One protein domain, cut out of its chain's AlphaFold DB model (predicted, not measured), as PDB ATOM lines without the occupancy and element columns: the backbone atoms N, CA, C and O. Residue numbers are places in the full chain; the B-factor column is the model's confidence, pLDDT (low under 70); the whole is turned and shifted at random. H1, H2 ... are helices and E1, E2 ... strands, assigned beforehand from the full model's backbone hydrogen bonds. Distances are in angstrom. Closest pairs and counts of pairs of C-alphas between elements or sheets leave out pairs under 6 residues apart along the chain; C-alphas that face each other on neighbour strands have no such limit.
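What this domain is: This is residues 132 to 274 of the 862 residues of an uncharacterized protein of Pristionchus pacificus (UniProt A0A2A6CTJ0). Three small sheets stand in a stack, face to face in turn: E1, E2, E4 and E3 form the first, E5, E6 and E7 the one in the middle, and E8, E9 and E10 the third. The first two lie with their planes 17 degrees apart, while the third opens from the middle one like a wedge at 44 degrees; two very short helices, H1 and H2, only graze the sheets, and residues 223 to 230, of which 230 belongs to H2, stick out. The 143 printed residues include two named helices and ten named strands in the order H1 E1 E2 E3 E4 E5 E6 E7 H2 E8 E9 E10, and the class is mostly strand. The first sheet, in the order E1, E2, E4, E3, is mixed, and the other two are antiparallel. The whole is compact, with a radius of gyration of the C-alphas of 15.5 A, and spans 49 by 37 by 27 A.

Where its parts are: Start at C-alpha 133, at (27.703, -9.909, 18.014), where H1, residues 133 to 136, begins. Next come E1, residues 141 to 147, 16.8 A long, and E2, residues 150 to 156, 19.4 A. E3 takes residues 164 to 167 and E4 residues 173 to 178, 16.0 A. Find C-alpha 186 at (22.998, 7.455, 33.915); there E5, residues 186 to 189, begins, followed by E6, residues 195 to 200, 16.0 A, and E7, residues 203 to 208, 16.1 A. After residues 209 to 229, which hold no named element, look for H2 at residues 230 to 234. E8, residues 235 to 244, runs 24.2 A, E9, residues 247 to 254, 21.5 A, and E10, residues 258 to 265, 23.1 A, to C-alpha 265 at (8.451, 15.111, 42.499).

How they stand to each other: Begin with the four-strand sheet, whose edge strands are E1 and E3; it is only just strongly twisted, with C-alphas up to 4.3 A off its best plane. E1 and E2 form an antiparallel hairpin, with N 144 and O 152 at 2.9 A. E2 and E4 are parallel, with N 176 and O 153 at 2.8 A. E3 and E4 form a hairpin, with N 166 and O 175 at 2.9 A. H1 only grazes this sheet, with residues 135 to 136. Now pass to the sheet E5 E6 E7, face to face with the first, the parts that face each other 10.3 A apart centre to centre; the closest C-alphas of E1 and E5 are those of Val 144 and Ser 187, 6.2 A apart. It is a meander, each strand the antiparallel neighbour of the one before, with N 188 and O 197 at 2.9 A and N 198 and O 205 at 2.8 A. Residues 218 to 219 pair antiparallel with residues 203 to 204 of E7, and residues 213 to 214 with its residues 207 to 208. The sheet E8 E9 E10, a second meander and strongly twisted, is face to face with the sheet E5 E6 E7, the parts that face each other 9.2 A apart centre to centre; the closest C-alphas of E5 and E8 are those of Ser 186 and Ser 239, 5.1 A apart. Look for N 251 and O 239 at 2.8 A, and N 250 and O 262 at 2.8 A. H2 only grazes this sheet, with residues 231 to 234. H1 is too short for an O i to N i+4 pair; H2 has 0 of 1 within hydrogen-bond range, but 2 of 2 O i to N i+3 pairs.

The domain as a whole: The C-alphas farthest apart are those of Ser 170 and Glu 226, at 49.2 A. Without residues 223 to 230 the body spans 43 by 36 by 25 A. The printed part has no cut, and its one long link, E7 to H2, has 21 residues. The mean pLDDT of the printed part is 84.4; look under 70 at residues 136 to 137, 181 to 183, 221 to 232, 256 to 258 and 273 to 274.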
ATOM      1  N   ASP A 132      22.948  -9.556  19.117       85.44
ATOM      2  CA  ASP A 132      23.859  -9.722  17.982       85.44
ATOM      3  C   ASP A 132      25.304  -9.347  18.372       85.44
ATOM      4  O   ASP A 132      25.544  -8.341  19.045       85.44
ATOM      5  N   ALA A 133      26.268 -10.140  17.900       74.06
ATOM      6  CA  ALA A 133      27.703  -9.909  18.014       74.06
ATOM      7  C   ALA A 133      28.136  -8.505  17.592       74.06
ATOM      8  O   ALA A 133      29.024  -7.911  18.214       74.06
ATOM      9  N   ALA A 134      27.511  -7.986  16.535       74.62
ATOM     10  CA  ALA A 134      27.826  -6.673  15.993       74.62
ATOM     11  C   ALA A 134      27.553  -5.554  17.014       74.62
ATOM     12  O   ALA A 134      28.342  -4.617  17.127       74.62
ATOM     13  N   LEU A 135      26.497  -5.689  17.827       71.69
ATOM     14  CA  LEU A 135      26.088  -4.667  18.798       71.69
ATOM     15  C   LEU A 135      27.093  -4.541  19.949       71.69
ATOM     16  O   LEU A 135      27.412  -3.437  20.372       71.69
ATOM     17  N   THR A 136      27.657  -5.657  20.420       66.88
ATOM     18  CA  THR A 136      28.674  -5.658  21.491       66.88
ATOM     19  C   THR A 136      29.997  -4.999  21.120       66.88
ATOM     20  O   THR A 136      30.766  -4.655  22.014       66.88
ATOM     21  N   LEU A 137      30.280  -4.859  19.825       65.88
ATOM     22  CA  LEU A 137      31.547  -4.340  19.307       65.88
ATOM     23  C   LEU A 137      31.420  -2.931  18.725       65.88
ATOM     24  O   LEU A 137      32.419  -2.382  18.266       65.88
ATOM     25  N   THR A 138      30.217  -2.352  18.716       78.81
ATOM     26  CA  THR A 138      30.012  -1.022  18.144       78.81
ATOM     27  C   THR A 138      30.582   0.028  19.099       78.81
ATOM     28  O   THR A 138      30.106   0.200  20.221       78.81
ATOM     29  N   GLU A 139      31.649   0.700  18.667       82.38
ATOM     30  CA  GLU A 139      32.263   1.799  19.410       82.38
ATOM     31  C   GLU A 139      31.254   2.947  19.582       82.38
ATOM     32  O   GLU A 139      30.518   3.273  18.656       82.38
ATOM     33  N   GLY A 140      31.193   3.540  20.778       85.25
ATOM     34  CA  GLY A 140      30.250   4.625  21.091       85.25
ATOM     35  C   GLY A 140      28.874   4.178  21.601       85.25
ATOM     36  O   GLY A 140      28.056   5.031  21.949       85.25
ATOM     37  N   VAL A 141      28.634   2.868  21.708       88.50
ATOM     38  CA  VAL A 141      27.366   2.303  22.180       88.50
ATOM     39  C   VAL A 141      27.548   1.680  23.561       88.50
ATOM     40  O   VAL A 141      28.315   0.735  23.751       88.50
ATOM     41  N   ASP A 142      26.795   2.189  24.530       88.94
ATOM     42  CA  ASP A 142      26.871   1.777  25.923       88.94
ATOM     43  C   ASP A 142      25.664   0.935  26.319       88.94
ATOM     44  O   ASP A 142      24.524   1.390  26.272       88.94
ATOM     45  N   LEU A 143      25.903  -0.287  26.800       91.06
ATOM     46  CA  LEU A 143      24.880  -1.041  27.523       91.06
ATOM     47  C   LEU A 143      24.635  -0.369  28.881       91.06
ATOM     48  O   LEU A 143      25.506  -0.365  29.758       91.06
ATOM     49  N   VAL A 144      23.437   0.182  29.074       91.00
ATOM     50  CA  VAL A 144      23.111   0.958  30.278       91.00
ATOM     51  C   VAL A 144      22.179   0.234  31.245       91.00
ATOM     52  O   VAL A 144      22.170   0.577  32.429       91.00
ATOM     53  N   GLY A 145      21.436  -0.774  30.782       92.94
ATOM     54  CA  GLY A 145      20.453  -1.479  31.598       92.94
ATOM     55  C   GLY A 145      19.841  -2.698  30.914       92.94
ATOM     56  O   GLY A 145      20.042  -2.944  29.728       92.94
ATOM     57  N   ILE A 146      19.052  -3.437  31.689       94.44
ATOM     58  CA  ILE A 146      18.046  -4.370  31.179       94.44
ATOM     59  C   ILE A 146      16.708  -3.899  31.733       94.44
ATOM     60  O   ILE A 146      16.599  -3.702  32.946       94.44
ATOM     61  N   HIS A 147      15.708  -3.768  30.871       95.19
ATOM     62  CA  HIS A 147      14.360  -3.352  31.230       95.19
ATOM     63  C   HIS A 147      13.340  -4.273  30.569       95.19
ATOM     64  O   HIS A 147      13.361  -4.429  29.350       95.19
ATOM     65  N   ARG A 148      12.458  -4.901  31.356       93.94
ATOM     66  CA  ARG A 148      11.399  -5.804  30.860       93.94
ATOM     67  C   ARG A 148      11.931  -6.880  29.899       93.94
ATOM     68  O   ARG A 148      11.355  -7.127  28.843       93.94
ATOM     69  N   ASN A 149      13.049  -7.513  30.266       94.38
ATOM     70  CA  ASN A 149      13.773  -8.507  29.455       94.38
ATOM     71  C   ASN A 149      14.287  -7.993  28.094       94.38
ATOM     72  O   ASN A 149      14.527  -8.782  27.181       94.38
ATOM     73  N   LEU A 150      14.481  -6.680  27.957       94.81
ATOM     74  CA  LEU A 150      15.117  -6.048  26.804       94.81
ATOM     75  C   LEU A 150      16.434  -5.404  27.240       94.81
ATOM     76  O   LEU A 150      16.488  -4.705  28.255       94.81
ATOM     77  N   ALA A 151      17.502  -5.629  26.478       94.25
ATOM     78  CA  ALA A 151      18.769  -4.942  26.697       94.25
ATOM     79  C   ALA A 151      18.648  -3.491  26.212       94.25
ATOM     80  O   ALA A 151      18.174  -3.245  25.104       94.25
ATOM     81  N   VAL A 152      19.063  -2.535  27.041       94.69
ATOM     82  CA  VAL A 152      18.957  -1.103  26.743       94.69
ATOM     83  C   VAL A 152      20.342  -0.563  26.419       94.69
ATOM     84  O   VAL A 152      21.220  -0.532  27.286       94.69
ATOM     85  N   PHE A 153      20.518  -0.125  25.178       93.00
ATOM     86  CA  PHE A 153      21.736   0.511  24.694       93.00
ATOM     87  C   PHE A 153      21.518   2.007  24.507       93.00
ATOM     88  O   PHE A 153      20.453   2.427  24.055       93.00
ATOM     89  N   VAL A 154      22.533   2.793  24.853       92.56
ATOM     90  CA  VAL A 154      22.588   4.234  24.612       92.56
ATOM     91  C   VAL A 154      23.761   4.532  23.690       92.56
ATOM     92  O   VAL A 154      24.900   4.198  23.999       92.56
ATOM     93  N   GLU A 155      23.475   5.180  22.575       92.44
ATOM     94  CA  GLU A 155      24.437   5.714  21.618       92.44
ATOM     95  C   GLU A 155      24.367   7.246  21.665       92.44
ATOM     96  O   GLU A 155      23.284   7.821  21.779       92.44
ATOM     97  N   HIS A 156      25.506   7.926  21.587       90.94
ATOM     98  CA  HIS A 156      25.516   9.384  21.445       90.94
ATOM     99  C   HIS A 156      25.649   9.729  19.967       90.94
ATOM    100  O   HIS A 156      26.519   9.192  19.283       90.94
ATOM    101  N   ASN A 157      24.772  10.601  19.474       92.12
ATOM    102  CA  ASN A 157      24.762  11.012  18.080       92.12
ATOM    103  C   ASN A 157      24.596  12.529  17.974       92.12
ATOM    104  O   ASN A 157      23.494  13.066  18.105       92.12
ATOM    105  N   ASP A 158      25.701  13.202  17.673       90.44
ATOM    106  CA  ASP A 158      25.800  14.658  17.595       90.44
ATOM    107  C   ASP A 158      24.973  15.282  16.471       90.44
ATOM    108  O   ASP A 158      24.709  16.484  16.488       90.44
ATOM    109  N   ALA A 159      24.521  14.481  15.503       93.19
ATOM    110  CA  ALA A 159      23.620  14.947  14.458       93.19
ATOM    111  C   ALA A 159      22.158  15.062  14.930       93.19
ATOM    112  O   ALA A 159      21.334  15.655  14.229       93.19
ATOM    113  N   LEU A 160      21.807  14.488  16.087       91.94
ATOM    114  CA  LEU A 160      20.453  14.561  16.622       91.94
ATOM    115  C   LEU A 160      20.209  15.888  17.338       91.94
ATOM    116  O   LEU A 160      21.055  16.406  18.057       91.94
ATOM    117  N   LYS A 161      18.993  16.413  17.177       91.25
ATOM    118  CA  LYS A 161      18.497  17.565  17.946       91.25
ATOM    119  C   LYS A 161      17.715  17.143  19.194       91.25
ATOM    120  O   LYS A 161      17.648  17.888  20.165       91.25
ATOM    121  N   TYR A 162      17.106  15.963  19.150       91.88
ATOM    122  CA  TYR A 162      16.255  15.407  20.197       91.88
ATOM    123  C   TYR A 162      16.600  13.929  20.382       91.88
ATOM    124  O   TYR A 162      17.029  13.300  19.408       91.88
ATOM    125  N   PRO A 163      16.419  13.367  21.589       95.12
ATOM    126  CA  PRO A 163      16.637  11.947  21.805       95.12
ATOM    127  C   PRO A 163      15.665  11.125  20.954       95.12
ATOM    128  O   PRO A 163      14.493  11.475  20.797       95.12
ATOM    129  N   THR A 164      16.155  10.022  20.401       96.31
ATOM    130  CA  THR A 164      15.355   9.069  19.630       96.31
ATOM    131  C   THR A 164      15.518   7.682  20.224       96.31
ATOM    132  O   THR A 164      16.546   7.349  20.813       96.31
ATOM    133  N   ALA A 165      14.477   6.864  20.141       96.25
ATOM    134  CA  ALA A 165      14.548   5.479  20.569       96.25
ATOM    135  C   ALA A 165      13.879   4.597  19.529       96.25
ATOM    136  O   ALA A 165      12.859   4.957  18.943       96.25
ATOM    137  N   CYS A 166      14.444   3.419  19.314       93.62
ATOM    138  CA  CYS A 166      13.818   2.392  18.509       93.62
ATOM    139  C   CYS A 166      13.959   1.036  19.193       93.62
ATOM    140  O   CYS A 166      14.924   0.743  19.903       93.62
ATOM    141  N   ARG A 167      12.946   0.197  18.999       90.31
ATOM    142  CA  ARG A 167      12.992  -1.199  19.408       90.31
ATOM    143  C   ARG A 167      13.451  -2.006  18.208       90.31
ATOM    144  O   ARG A 167      12.845  -1.909  17.141       90.31
ATOM    145  N   SER A 168      14.511  -2.793  18.373       86.19
ATOM    146  CA  SER A 168      14.948  -3.677  17.296       86.19
ATOM    147  C   SER A 168      13.859  -4.708  17.006       86.19
ATOM    148  O   SER A 168      13.315  -5.335  17.914       86.19
ATOM    149  N   VAL A 169      13.531  -4.880  15.725       77.75
ATOM    150  CA  VAL A 169      12.537  -5.869  15.282       77.75
ATOM    151  C   VAL A 169      13.111  -7.287  15.363       77.75
ATOM    152  O   VAL A 169      12.378  -8.243  15.603       77.75
ATOM    153  N   SER A 170      14.425  -7.432  15.183       81.56
ATOM    154  CA  SER A 170      15.114  -8.724  15.119       81.56
ATOM    155  C   SER A 170      15.770  -9.149  16.433       81.56
ATOM    156  O   SER A 170      16.149 -10.312  16.561       81.56
ATOM    157  N   ALA A 171      15.910  -8.243  17.407       86.94
ATOM    158  CA  ALA A 171      16.602  -8.509  18.665       86.94
ATOM    159  C   ALA A 171      15.840  -7.940  19.877       86.94
ATOM    160  O   ALA A 171      15.175  -6.912  19.753       86.94
ATOM    161  N   PRO A 172      15.958  -8.557  21.069       94.00
ATOM    162  CA  PRO A 172      15.368  -8.069  22.321       94.00
ATOM    163  C   PRO A 172      16.131  -6.844  22.862       94.00
ATOM    164  O   PRO A 172      16.712  -6.871  23.947       94.00
ATOM    165  N   VAL A 173      16.165  -5.773  22.070       94.12
ATOM    166  CA  VAL A 173      16.993  -4.588  22.291       94.12
ATOM    167  C   VAL A 173      16.164  -3.318  22.143       94.12
ATOM    168  O   VAL A 173      15.425  -3.150  21.169       94.12
ATOM    169  N   ILE A 174      16.334  -2.411  23.101       95.75
ATOM    170  CA  ILE A 174      15.959  -1.003  22.999       95.75
ATOM    171  C   ILE A 174      17.236  -0.221  22.703       95.75
ATOM    172  O   ILE A 174      18.197  -0.281  23.472       95.75
ATOM    173  N   TRP A 175      17.238   0.501  21.590       94.81
ATOM    174  CA  TRP A 175      18.331   1.372  21.185       94.81
ATOM    175  C   TRP A 175      17.911   2.819  21.375       94.81
ATOM    176  O   TRP A 175      16.892   3.242  20.833       94.81
ATOM    177  N   ILE A 176      18.679   3.566  22.156       95.56
ATOM    178  CA  ILE A 176      18.409   4.962  22.489       95.56
ATOM    179  C   ILE A 176      19.557   5.799  21.955       95.56
ATOM    180  O   ILE A 176      20.703   5.556  22.311       95.56
ATOM    181  N   GLN A 177      19.258   6.789  21.129       94.69
ATOM    182  CA  GLN A 177      20.240   7.752  20.656       94.69
ATOM    183  C   GLN A 177      20.002   9.091  21.352       94.69
ATOM    184  O   GLN A 177      18.882   9.602  21.349       94.69
ATOM    185  N   LEU A 178      21.043   9.655  21.962       93.44
ATOM    186  CA  LEU A 178      20.982  10.946  22.649       93.44
ATOM    187  C   LEU A 178      21.746  12.027  21.864       93.44
ATOM    188  O   LEU A 178      22.811  11.728  21.310       93.44
ATOM    189  N   PRO A 179      21.229  13.270  21.807       88.56
ATOM    190  CA  PRO A 179      21.917  14.402  21.199       88.56
ATOM    191  C   PRO A 179      23.040  14.881  22.133       88.56
ATOM    192  O   PRO A 179      22.766  15.601  23.077       88.56
ATOM    193  N   THR A 180      24.284  14.459  21.869       78.12
ATOM    194  CA  THR A 180      25.537  14.672  22.648       78.12
ATOM    195  C   THR A 180      25.513  15.553  23.902       78.12
ATOM    196  O   THR A 180      25.157  16.725  23.827       78.12
ATOM    197  N   LEU A 181      26.248  15.110  24.941       59.66
ATOM    198  CA  LEU A 181      27.242  15.932  25.662       59.66
ATOM    199  C   LEU A 181      28.164  15.075  26.555       59.66
ATOM    200  O   LEU A 181      27.681  14.468  27.497       59.66
ATOM    201  N   SER A 182      29.481  15.104  26.272       62.03
ATOM    202  CA  SER A 182      30.725  14.868  27.072       62.03
ATOM    203  C   SER A 182      30.797  13.937  28.309       62.03
ATOM    204  O   SER A 182      31.897  13.701  28.816       62.03
ATOM    205  N   LYS A 183      29.698  13.403  28.839       66.06
ATOM    206  CA  LYS A 183      29.623  12.728  30.136       66.06
ATOM    207  C   LYS A 183      28.759  11.468  30.037       66.06
ATOM    208  O   LYS A 183      27.757  11.453  29.334       66.06
ATOM    209  N   PRO A 184      29.114  10.402  30.770       70.19
ATOM    210  CA  PRO A 184      28.385   9.142  30.713       70.19
ATOM    211  C   PRO A 184      26.963   9.299  31.260       70.19
ATOM    212  O   PRO A 184      26.788   9.601  32.449       70.19
ATOM    213  N   ALA A 185      25.973   9.011  30.414       77.19
ATOM    214  CA  ALA A 185      24.572   8.967  30.802       77.19
ATOM    215  C   ALA A 185      24.348   7.975  31.957       77.19
ATOM    216  O   ALA A 185      24.883   6.854  31.989       77.19
ATOM    217  N   SER A 186      23.551   8.390  32.939       87.94
ATOM    218  CA  SER A 186      22.998   7.455  33.915       87.94
ATOM    219  C   SER A 186      21.603   7.054  33.480       87.94
ATOM    220  O   SER A 186      20.901   7.829  32.843       87.94
ATOM    221  N   SER A 187      21.218   5.831  33.807       91.19
ATOM    222  CA  SER A 187      19.919   5.287  33.442       91.19
ATOM    223  C   SER A 187      19.357   4.529  34.623       91.19
ATOM    224  O   SER A 187      20.085   3.787  35.289       91.19
ATOM    225  N   TRP A 188      18.061   4.664  34.833       92.50
ATOM    226  CA  TRP A 188      17.327   3.879  35.803       92.50
ATOM    227  C   TRP A 188      15.995   3.447  35.201       92.50
ATOM    228  O   TRP A 188      15.358   4.183  34.449       92.50
ATOM    229  N   SER A 189      15.584   2.227  35.517       92.31
ATOM    230  CA  SER A 189      14.326   1.668  35.044       92.31
ATOM    231  C   SER A 189      13.866   0.579  35.995       92.31
ATOM    232  O   SER A 189      14.699  -0.161  36.523       92.31
ATOM    233  N   ARG A 190      12.553   0.419  36.132       90.75
ATOM    234  CA  ARG A 190      11.943  -0.651  36.924       90.75
ATOM    235  C   ARG A 190      11.089  -1.518  36.025       90.75
ATOM    236  O   ARG A 190      10.283  -0.979  35.282       90.75
ATOM    237  N   ASP A 191      11.228  -2.837  36.099       91.38
ATOM    238  CA  ASP A 191      10.554  -3.739  35.151       91.38
ATOM    239  C   ASP A 191       9.021  -3.650  35.186       91.38
ATOM    240  O   ASP A 191       8.361  -3.886  34.178       91.38
ATOM    241  N   ASN A 192       8.431  -3.265  36.319       88.44
ATOM    242  CA  ASN A 192       6.984  -3.066  36.418       88.44
ATOM    243  C   ASN A 192       6.503  -1.704  35.875       88.44
ATOM    244  O   ASN A 192       5.312  -1.539  35.635       88.44
ATOM    245  N   SER A 193       7.403  -0.752  35.633       92.94
ATOM    246  CA  SER A 193       7.111   0.548  35.023       92.94
ATOM    247  C   SER A 193       7.367   0.476  33.516       92.94
ATOM    248  O   SER A 193       8.261  -0.259  33.115       92.94
ATOM    249  N   PRO A 194       6.631   1.197  32.655       95.38
ATOM    250  CA  PRO A 194       6.977   1.314  31.243       95.38
ATOM    251  C   PRO A 194       8.079   2.343  30.999       95.38
ATOM    252  O   PRO A 194       8.514   2.503  29.865       95.38
ATOM    253  N   PHE A 195       8.531   3.059  32.028       96.69
ATOM    254  CA  PHE A 195       9.445   4.178  31.864       96.69
ATOM    255  C   PHE A 195      10.910   3.787  32.076       96.69
ATOM    256  O   PHE A 195      11.268   3.127  33.058       96.69
ATOM    257  N   ILE A 196      11.764   4.277  31.176       96.00
ATOM    258  CA  ILE A 196      13.216   4.341  31.349       96.00
ATOM    259  C   ILE A 196      13.592   5.811  31.530       96.00
ATOM    260  O   ILE A 196      13.284   6.648  30.682       96.00
ATOM    261  N   TYR A 197      14.282   6.114  32.624       95.75
ATOM    262  CA  TYR A 197      14.744   7.455  32.969       95.75
ATOM    263  C   TYR A 197      16.235   7.559  32.687       95.75
ATOM    264  O   TYR A 197      17.011   6.711  33.135       95.75
ATOM    265  N   ILE A 198      16.645   8.587  31.951       94.06
ATOM    266  CA  ILE A 198      18.018   8.754  31.475       94.06
ATOM    267  C   ILE A 198      18.454  10.182  31.754       94.06
ATOM    268  O   ILE A 198      17.783  11.123  31.343       94.06
ATOM    269  N   THR A 199      19.575  10.352  32.448       91.69
ATOM    270  CA  THR A 199      20.153  11.678  32.683       91.69
ATOM    271  C   THR A 199      21.296  11.954  31.726       91.69
ATOM    272  O   THR A 199      22.276  11.205  31.689       91.69
ATOM    273  N   GLU A 200      21.192  13.076  31.025       88.81
ATOM    274  CA  GLU A 200      22.214  13.674  30.173       88.81
ATOM    275  C   GLU A 200      22.541  15.072  30.713       88.81
ATOM    276  O   GLU A 200      21.783  16.030  30.544       88.81
ATOM    277  N   GLY A 201      23.647  15.182  31.455       87.25
ATOM    278  CA  GLY A 201      23.925  16.383  32.244       87.25
ATOM    279  C   GLY A 201      22.813  16.622  33.270       87.25
ATOM    280  O   GLY A 201      22.600  15.781  34.141       87.25
ATOM    281  N   PHE A 202      22.109  17.746  33.146       87.50
ATOM    282  CA  PHE A 202      20.945  18.097  33.969       87.50
ATOM    283  C   PHE A 202      19.605  17.756  33.316       87.50
ATOM    284  O   PHE A 202      18.560  17.950  33.928       87.50
ATOM    285  N   ASN A 203      19.604  17.261  32.081       90.50
ATOM    286  CA  ASN A 203      18.373  16.887  31.404       90.50
ATOM    287  C   ASN A 203      18.000  15.456  31.783       90.50
ATOM    288  O   ASN A 203      18.807  14.534  31.666       90.50
ATOM    289  N   LEU A 204      16.768  15.279  32.234       93.81
ATOM    290  CA  LEU A 204      16.124  14.000  32.450       93.81
ATOM    291  C   LEU A 204      15.239  13.692  31.244       93.81
ATOM    292  O   LEU A 204      14.168  14.277  31.060       93.81
ATOM    293  N   HIS A 205      15.677  12.729  30.448       95.12
ATOM    294  CA  HIS A 205      14.896  12.144  29.372       95.12
ATOM    295  C   HIS A 205      14.106  10.959  29.920       95.12
ATOM    296  O   HIS A 205      14.655  10.109  30.623       95.12
ATOM    297  N   THR A 206      12.816  10.894  29.600       96.94
ATOM    298  CA  THR A 206      11.946   9.785  30.013       96.94
ATOM    299  C   THR A 206      11.382   9.114  28.770       96.94
ATOM    300  O   THR A 206      10.620   9.730  28.029       96.94
ATOM    301  N   LEU A 207      11.775   7.864  28.533       97.44
ATOM    302  CA  LEU A 207      11.262   7.042  27.440       97.44
ATOM    303  C   LEU A 207      10.111   6.182  27.956       97.44
ATOM    304  O   LEU A 207      10.310   5.391  28.880       97.44
ATOM    305  N   ASN A 208       8.937   6.289  27.338       96.88
ATOM    306  CA  ASN A 208       7.864   5.322  27.530       96.88
ATOM    307  C   ASN A 208       8.089   4.133  26.588       96.88
ATOM    308  O   ASN A 208       8.008   4.273  25.374       96.88
ATOM    309  N   THR A 209       8.384   2.957  27.132       96.44
ATOM    310  CA  THR A 209       8.711   1.753  26.349       96.44
ATOM    311  C   THR A 209       7.500   1.047  25.750       96.44
ATOM    312  O   THR A 209       7.674   0.218  24.858       96.44
ATOM    313  N   ASP A 210       6.284   1.394  26.183       95.00
ATOM    314  CA  ASP A 210       5.060   0.887  25.561       95.00
ATOM    315  C   ASP A 210       4.778   1.624  24.242       95.00
ATOM    316  O   ASP A 210       4.360   1.000  23.267       95.00
ATOM    317  N   THR A 211       5.052   2.935  24.184       95.88
ATOM    318  CA  THR A 211       4.858   3.761  22.976       95.88
ATOM    319  C   THR A 211       6.139   3.972  22.169       95.88
ATOM    320  O   THR A 211       6.070   4.331  20.999       95.88
ATOM    321  N   MET A 212       7.304   3.722  22.773       96.44
ATOM    322  CA  MET A 212       8.636   4.063  22.258       96.44
ATOM    323  C   MET A 212       8.840   5.565  21.998       96.44
ATOM    324  O   MET A 212       9.730   5.950  21.243       96.44
ATOM    325  N   GLU A 213       8.055   6.416  22.658       96.62
ATOM    326  CA  GLU A 213       8.144   7.871  22.543       96.62
ATOM    327  C   GLU A 213       8.808   8.482  23.779       96.62
ATOM    328  O   GLU A 213       8.556   8.078  24.923       96.62
ATOM    329  N   PHE A 214       9.656   9.484  23.546       96.62
ATOM    330  CA  PHE A 214      10.171  10.324  24.617       96.62
ATOM    331  C   PHE A 214       9.103  11.311  25.070       96.62
ATOM    332  O   PHE A 214       8.485  12.007  24.265       96.62
ATOM    333  N   MET A 215       8.932  11.406  26.383       95.81
ATOM    334  CA  MET A 215       8.214  12.513  26.997       95.81
ATOM    335  C   MET A 215       9.041  13.800  26.887       95.81
ATOM    336  O   MET A 215      10.236  13.755  26.582       95.81
ATOM    337  N   SER A 216       8.426  14.952  27.161       93.19
ATOM    338  CA  SER A 216       9.168  16.214  27.197       93.19
ATOM    339  C   SER A 216      10.326  16.119  28.198       93.19
ATOM    340  O   SER A 216      10.153  15.696  29.339       93.19
ATOM    341  N   SER A 217      11.532  16.480  27.770       92.38
ATOM    342  CA  SER A 217      12.691  16.445  28.660       92.38
ATOM    343  C   SER A 217      12.468  17.387  29.842       92.38
ATOM    344  O   SER A 217      12.063  18.538  29.665       92.38
ATOM    345  N   LEU A 218      12.746  16.906  31.050       92.19
ATOM    346  CA  LEU A 218      12.708  17.722  32.258       92.19
ATOM    347  C   LEU A 218      14.124  18.192  32.565       92.19
ATOM    348  O   LEU A 218      15.059  17.398  32.517       92.19
ATOM    349  N   ARG A 219      14.307  19.466  32.908       89.94
ATOM    350  CA  ARG A 219      15.600  19.953  33.396       89.94
ATOM    351  C   ARG A 219      15.606  19.858  34.917       89.94
ATOM    352  O   ARG A 219      14.729  20.406  35.580       89.94
ATOM    353  N   ILE A 220      16.591  19.160  35.466       85.31
ATOM    354  CA  ILE A 220      16.871  19.102  36.900       85.31
ATOM    355  C   ILE A 220      17.557  20.428  37.247       85.31
ATOM    356  O   ILE A 220      18.781  20.514  37.258       85.31
ATOM    357  N   VAL A 221      16.762  21.490  37.409       67.62
ATOM    358  CA  VAL A 221      17.243  22.824  37.798       67.62
ATOM    359  C   VAL A 221      17.129  22.959  39.308       67.62
ATOM    360  O   VAL A 221      16.065  22.735  39.885       67.62
ATOM    361  N   GLU A 222      18.228  23.331  39.948       54.97
ATOM    362  CA  GLU A 222      18.222  23.744  41.343       54.97
ATOM    363  C   GLU A 222      17.646  25.156  41.470       54.97
ATOM    364  O   GLU A 222      18.297  26.121  41.098       54.97
ATOM    365  N   ASN A 223      16.494  25.292  42.130       48.50
ATOM    366  CA  ASN A 223      16.151  26.532  42.847       48.50
ATOM    367  C   ASN A 223      17.028  26.725  44.110       48.50
ATOM    368  O   ASN A 223      16.742  27.587  44.932       48.50
ATOM    369  N   LEU A 224      18.050  25.883  44.326       49.94
ATOM    370  CA  LEU A 224      18.939  25.949  45.491       49.94
ATOM    371  C   LEU A 224      20.102  26.936  45.308       49.94
ATOM    372  O   LEU A 224      20.751  27.272  46.295       49.94
ATOM    373  N   PHE A 225      20.360  27.400  44.083       53.19
ATOM    374  CA  PHE A 225      21.458  28.312  43.780       53.19
ATOM    375  C   PHE A 225      20.943  29.426  42.867       53.19
ATOM    376  O   PHE A 225      20.908  29.271  41.650       53.19
ATOM    377  N   GLU A 226      20.476  30.519  43.469       45.78
ATOM    378  CA  GLU A 226      20.088  31.725  42.733       45.78
ATOM    379  C   GLU A 226      21.300  32.257  41.932       45.78
ATOM    380  O   GLU A 226      22.368  32.505  42.489       45.78
ATOM    381  N   ASP A 227      21.117  32.381  40.614       49.38
ATOM    382  CA  ASP A 227      21.867  33.203  39.647       49.38
ATOM    383  C   ASP A 227      23.383  33.000  39.425       49.38
ATOM    384  O   ASP A 227      24.008  33.826  38.757       49.38
ATOM    385  N   ASP A 228      23.990  31.893  39.861       55.25
ATOM    386  CA  ASP A 228      25.426  31.648  39.624       55.25
ATOM    387  C   ASP A 228      25.670  30.675  38.444       55.25
ATOM    388  O   ASP A 228      25.707  29.452  38.616       55.25
ATOM    389  N   GLU A 229      25.897  31.195  37.225       62.84
ATOM    390  CA  GLU A 229      26.343  30.401  36.050       62.84
ATOM    391  C   GLU A 229      27.616  29.571  36.352       62.84
ATOM    392  O   GLU A 229      27.886  28.549  35.717       62.84
ATOM    393  N   GLU A 230      28.384  29.954  37.378       64.06
ATOM    394  CA  GLU A 230      29.561  29.227  37.848       64.06
ATOM    395  C   GLU A 230      29.219  27.852  38.471       64.06
ATOM    396  O   GLU A 230      30.069  26.954  38.494       64.06
ATOM    397  N   CYS A 231      27.988  27.628  38.949       61.34
ATOM    398  CA  CYS A 231      27.592  26.388  39.629       61.34
ATOM    399  C   CYS A 231      27.426  25.185  38.686       61.34
ATOM    400  O   CYS A 231      27.825  24.073  39.050       61.34
ATOM    401  N   GLU A 232      26.937  25.374  37.454       65.56
ATOM    402  CA  GLU A 232      26.827  24.269  36.483       65.56
ATOM    403  C   GLU A 232      28.199  23.668  36.146       65.56
ATOM    404  O   GLU A 232      28.322  22.462  35.918       65.56
ATOM    405  N   SER A 233      29.256  24.484  36.201       70.50
ATOM    406  CA  SER A 233      30.634  24.024  36.006       70.50
ATOM    407  C   SER A 233      31.156  23.156  37.166       70.50
ATOM    408  O   SER A 233      32.020  22.298  36.960       70.50
ATOM    409  N   LYS A 234      30.611  23.333  38.380       71.44
ATOM    410  CA  LYS A 234      31.024  22.630  39.611       71.44
ATOM    411  C   LYS A 234      30.322  21.281  39.784       71.44
ATOM    412  O   LYS A 234      30.879  20.378  40.423       71.44
ATOM    413  N   ILE A 235      29.131  21.113  39.207       70.06
ATOM    414  CA  ILE A 235      28.399  19.844  39.238       70.06
ATOM    415  C   ILE A 235      28.923  18.931  38.123       70.06
ATOM    416  O   ILE A 235      28.670  19.077  36.925       70.06
ATOM    417  N   GLY A 236      29.696  17.935  38.542       72.94
ATOM    418  CA  GLY A 236      30.373  17.016  37.642       72.94
ATOM    419  C   GLY A 236      29.409  16.059  36.952       72.94
ATOM    420  O   GLY A 236      29.556  15.815  35.756       72.94
ATOM    421  N   ARG A 237      28.430  15.502  37.674       85.06
ATOM    422  CA  ARG A 237      27.588  14.406  37.172       85.06
ATOM    423  C   ARG A 237      26.277  14.292  37.947       85.06
ATOM    424  O   ARG A 237      26.303  14.255  39.174       85.06
ATOM    425  N   VAL A 238      25.173  14.123  37.223       88.31
ATOM    426  CA  VAL A 238      23.877  13.711  37.777       88.31
ATOM    427  C   VAL A 238      23.656  12.235  37.463       88.31
ATOM    428  O   VAL A 238      23.916  11.779  36.346       88.31
ATOM    429  N   SER A 239      23.209  11.465  38.451       90.12
ATOM    430  CA  SER A 239      22.827  10.068  38.265       90.12
ATOM    431  C   SER A 239      21.468   9.802  38.879       90.12
ATOM    432  O   SER A 239      21.303   9.975  40.083       90.12
ATOM    433  N   VAL A 240      20.525   9.299  38.085       91.38
ATOM    434  CA  VAL A 240      19.272   8.761  38.629       91.38
ATOM    435  C   VAL A 240      19.581   7.574  39.539       91.38
ATOM    436  O   VAL A 240      20.388   6.713  39.182       91.38
ATOM    437  N   MET A 241      18.971   7.550  40.722       90.69
ATOM    438  CA  MET A 241      19.073   6.443  41.672       90.69
ATOM    439  C   MET A 241      17.803   5.598  41.702       90.69
ATOM    440  O   MET A 241      17.910   4.374  41.729       90.69
ATOM    441  N   ASN A 242      16.630   6.238  41.733       91.06
ATOM    442  CA  ASN A 242      15.327   5.575  41.794       91.06
ATOM    443  C   ASN A 242      14.198   6.533  41.377       91.06
ATOM    444  O   ASN A 242      14.354   7.751  41.479       91.06
ATOM    445  N   VAL A 243      13.051   5.981  40.976       89.62
ATOM    446  CA  VAL A 243      11.758   6.675  40.948       89.62
ATOM    447  C   VAL A 243      10.746   5.848  41.733       89.62
ATOM    448  O   VAL A 243      10.379   4.743  41.325       89.62
ATOM    449  N   LYS A 244      10.260   6.394  42.850       87.31
ATOM    450  CA  LYS A 244       9.258   5.745  43.702       87.31
ATOM    451  C   LYS A 244       8.109   6.701  43.981       87.31
ATOM    452  O   LYS A 244       8.339   7.822  44.412       87.31
ATOM    453  N   ASP A 245       6.881   6.253  43.732       84.94
ATOM    454  CA  ASP A 245       5.652   7.012  44.010       84.94
ATOM    455  C   ASP A 245       5.658   8.430  43.398       84.94
ATOM    456  O   ASP A 245       5.092   9.381  43.929       84.94
ATOM    457  N   GLY A 246       6.318   8.567  42.243       85.44
ATOM    458  CA  GLY A 246       6.493   9.835  41.536       85.44
ATOM    459  C   GLY A 246       7.654  10.693  42.037       85.44
ATOM    460  O   GLY A 246       8.002  11.653  41.363       85.44
ATOM    461  N   ALA A 247       8.313  10.342  43.139       87.44
ATOM    462  CA  ALA A 247       9.544  10.989  43.573       87.44
ATOM    463  C   ALA A 247      10.755  10.383  42.844       87.44
ATOM    464  O   ALA A 247      11.072   9.203  43.003       87.44
ATOM    465  N   LEU A 248      11.439  11.198  42.044       91.06
ATOM    466  CA  LEU A 248      12.735  10.909  41.441       91.06
ATOM    467  C   LEU A 248      13.836  11.240  42.444       91.06
ATOM    468  O   LEU A 248      13.999  12.397  42.822       91.06
ATOM    469  N   SER A 249      14.645  10.256  42.810       91.75
ATOM    470  CA  SER A 249      15.856  10.467  43.597       91.75
ATOM    471  C   SER A 249      17.084  10.470  42.687       91.75
ATOM    472  O   SER A 249      17.302   9.543  41.900       91.75
ATOM    473  N   VAL A 250      17.910  11.509  42.804       90.81
ATOM    474  CA  VAL A 250      19.136  11.701  42.024       90.81
ATOM    475  C   VAL A 250      20.347  11.908  42.928       90.81
ATOM    476  O   VAL A 250      20.264  12.501  44.003       90.81
ATOM    477  N   LYS A 251      21.495  11.426  42.457       89.25
ATOM    478  CA  LYS A 251      22.817  11.653  43.035       89.25
ATOM    479  C   LYS A 251      23.506  12.775  42.257       89.25
ATOM    480  O   LYS A 251      23.701  12.636  41.048       89.25
ATOM    481  N   LEU A 252      23.904  13.843  42.937       87.19
ATOM    482  CA  LEU A 252      24.622  14.988  42.370       87.19
ATOM    483  C   LEU A 252      26.088  14.935  42.814       87.19
ATOM    484  O   LEU A 252      26.355  14.949  44.012       87.19
ATOM    485  N   ALA A 253      27.036  14.852  41.878       83.50
ATOM    486  CA  ALA A 253      28.462  15.015  42.174       83.50
ATOM    487  C   ALA A 253      28.828  16.501  42.170       83.50
ATOM    488  O   ALA A 253      28.828  17.116  41.103       83.50
ATOM    489  N   GLN A 254      29.192  17.054  43.325       78.62
ATOM    490  CA  GLN A 254      29.775  18.391  43.451       78.62
ATOM    491  C   GLN A 254      31.296  18.245  43.622       78.62
ATOM    492  O   GLN A 254      31.795  17.824  44.669       78.62
ATOM    493  N   GLY A 255      32.053  18.542  42.561       75.25
ATOM    494  CA  GLY A 255      33.499  18.303  42.523       75.25
ATOM    495  C   GLY A 255      33.899  16.820  42.616       75.25
ATOM    496  O   GLY A 255      33.110  15.913  42.356       75.25
ATOM    497  N   ALA A 256      35.164  16.559  42.965       66.12
ATOM    498  CA  ALA A 256      35.725  15.204  42.967       66.12
ATOM    499  C   ALA A 256      35.289  14.334  44.162       66.12
ATOM    500  O   ALA A 256      35.531  13.132  44.135       66.12
ATOM    501  N   LEU A 257      34.713  14.915  45.222       62.69
ATOM    502  CA  LEU A 257      34.644  14.253  46.534       62.69
ATOM    503  C   LEU A 257      33.308  14.383  47.276       62.69
ATOM    504  O   LEU A 257      33.159  13.740  48.310       62.69
ATOM    505  N   MET A 258      32.342  15.167  46.789       69.62
ATOM    506  CA  MET A 258      31.053  15.313  47.470       69.62
ATOM    507  C   MET A 258      29.902  14.834  46.601       69.62
ATOM    508  O   MET A 258      29.799  15.166  45.419       69.62
ATOM    509  N   TRP A 259      29.031  14.043  47.220       76.88
ATOM    510  CA  TRP A 259      27.787  13.593  46.624       76.88
ATOM    511  C   TRP A 259      26.617  14.070  47.471       76.88
ATOM    512  O   TRP A 259      26.564  13.777  48.665       76.88
ATOM    513  N   SER A 260      25.660  14.729  46.833       82.31
ATOM    514  CA  SER A 260      24.381  15.094  47.438       82.31
ATOM    515  C   SER A 260      23.286  14.192  46.880       82.31
ATOM    516  O   SER A 260      23.314  13.822  45.704       82.31
ATOM    517  N   ILE A 261      22.331  13.809  47.727       84.38
ATOM    518  CA  ILE A 261      21.116  13.112  47.295       84.38
ATOM    519  C   ILE A 261      20.007  14.150  47.272       84.38
ATOM    520  O   ILE A 261      19.756  14.808  48.280       84.38
ATOM    521  N   MET A 262      19.332  14.267  46.141       85.94
ATOM    522  CA  MET A 262      18.155  15.108  45.980       85.94
ATOM    523  C   MET A 262      16.977  14.220  45.608       85.94
ATOM    524  O   MET A 262      17.149  13.237  44.890       85.94
ATOM    525  N   SER A 263      15.786  14.548  46.102       85.50
ATOM    526  CA  SER A 263      14.542  13.942  45.627       85.50
ATOM    527  C   SER A 263      13.619  15.033  45.109       85.50
ATOM    528  O   SER A 263      13.467  16.065  45.758       85.50
ATOM    529  N   VAL A 264      13.030  14.816  43.937       85.19
ATOM    530  CA  VAL A 264      12.131  15.758  43.264       85.19
ATOM    531  C   VAL A 264      10.870  15.033  42.815       85.19
ATOM    532  O   VAL A 264      10.937  13.907  42.327       85.19
ATOM    533  N   GLN A 265       9.711  15.665  42.982       89.00
ATOM    534  CA  GLN A 265       8.451  15.111  42.499       89.00
ATOM    535  C   GLN A 265       8.362  15.281  40.977       89.00
ATOM    536  O   GLN A 265       8.481  16.390  40.458       89.00
ATOM    537  N   LEU A 266       8.143  14.184  40.261       87.88
ATOM    538  CA  LEU A 266       7.899  14.194  38.825       87.88
ATOM    539  C   LEU A 266       6.471  14.687  38.525       87.88
ATOM    540  O   LEU A 266       5.543  14.354  39.274       87.88
ATOM    541  N   PRO A 267       6.263  15.431  37.421       86.50
ATOM    542  CA  PRO A 267       4.929  15.810  36.965       86.50
ATOM    543  C   PRO A 267       4.041  14.591  36.683       86.50
ATOM    544  O   PRO A 267       4.523  13.500  36.356       86.50
ATOM    545  N   GLU A 268       2.723  14.783  36.756       84.38
ATOM    546  CA  GLU A 268       1.770  13.740  36.379       84.38
ATOM    547  C   GLU A 268       2.012  13.294  34.924       84.38
ATOM    548  O   GLU A 268       2.276  14.106  34.040       84.38
ATOM    549  N   GLY A 269       1.995  11.977  34.693       86.75
ATOM    550  CA  GLY A 269       2.347  11.361  33.409       86.75
ATOM    551  C   GLY A 269       3.775  10.810  33.331       86.75
ATOM    552  O   GLY A 269       3.993   9.855  32.596       86.75
ATOM    553  N   TYR A 270       4.722  11.309  34.135       89.75
ATOM    554  CA  TYR A 270       6.109  10.803  34.185       89.75
ATOM    555  C   TYR A 270       6.289   9.632  35.160       89.75
ATOM    556  O   TYR A 270       7.412   9.255  35.493       89.75
ATOM    557  N   MET A 271       5.192   9.069  35.666       87.88
ATOM    558  CA  MET A 271       5.202   8.003  36.663       87.88
ATOM    559  C   MET A 271       4.152   6.946  36.346       87.88
ATOM    560  O   MET A 271       3.038   7.249  35.918       87.88
ATOM    561  N   TYR A 272       4.498   5.691  36.613       77.50
ATOM    562  CA  TYR A 272       3.549   4.591  36.569       77.50
ATOM    563  C   TYR A 272       2.832   4.494  37.914       77.50
ATOM    564  O   TYR A 272       3.452   4.172  38.928       77.50
ATOM    565  N   ARG A 273       1.528   4.789  37.944       68.31
ATOM    566  CA  ARG A 273       0.697   4.531  39.126       68.31
ATOM    567  C   ARG A 273       0.335   3.054  39.140       68.31
ATOM    568  O   ARG A 273      -0.496   2.616  38.351       68.31
ATOM    569  N   ASN A 274       0.950   2.292  40.040       46.62
ATOM    570  CA  ASN A 274       0.457   0.958  40.344       46.62
ATOM    571  C   ASN A 274      -0.826   1.109  41.174       46.62
ATOM    572  O   ASN A 274      -0.771   1.569  42.314       46.62
TER     573      ASN A 274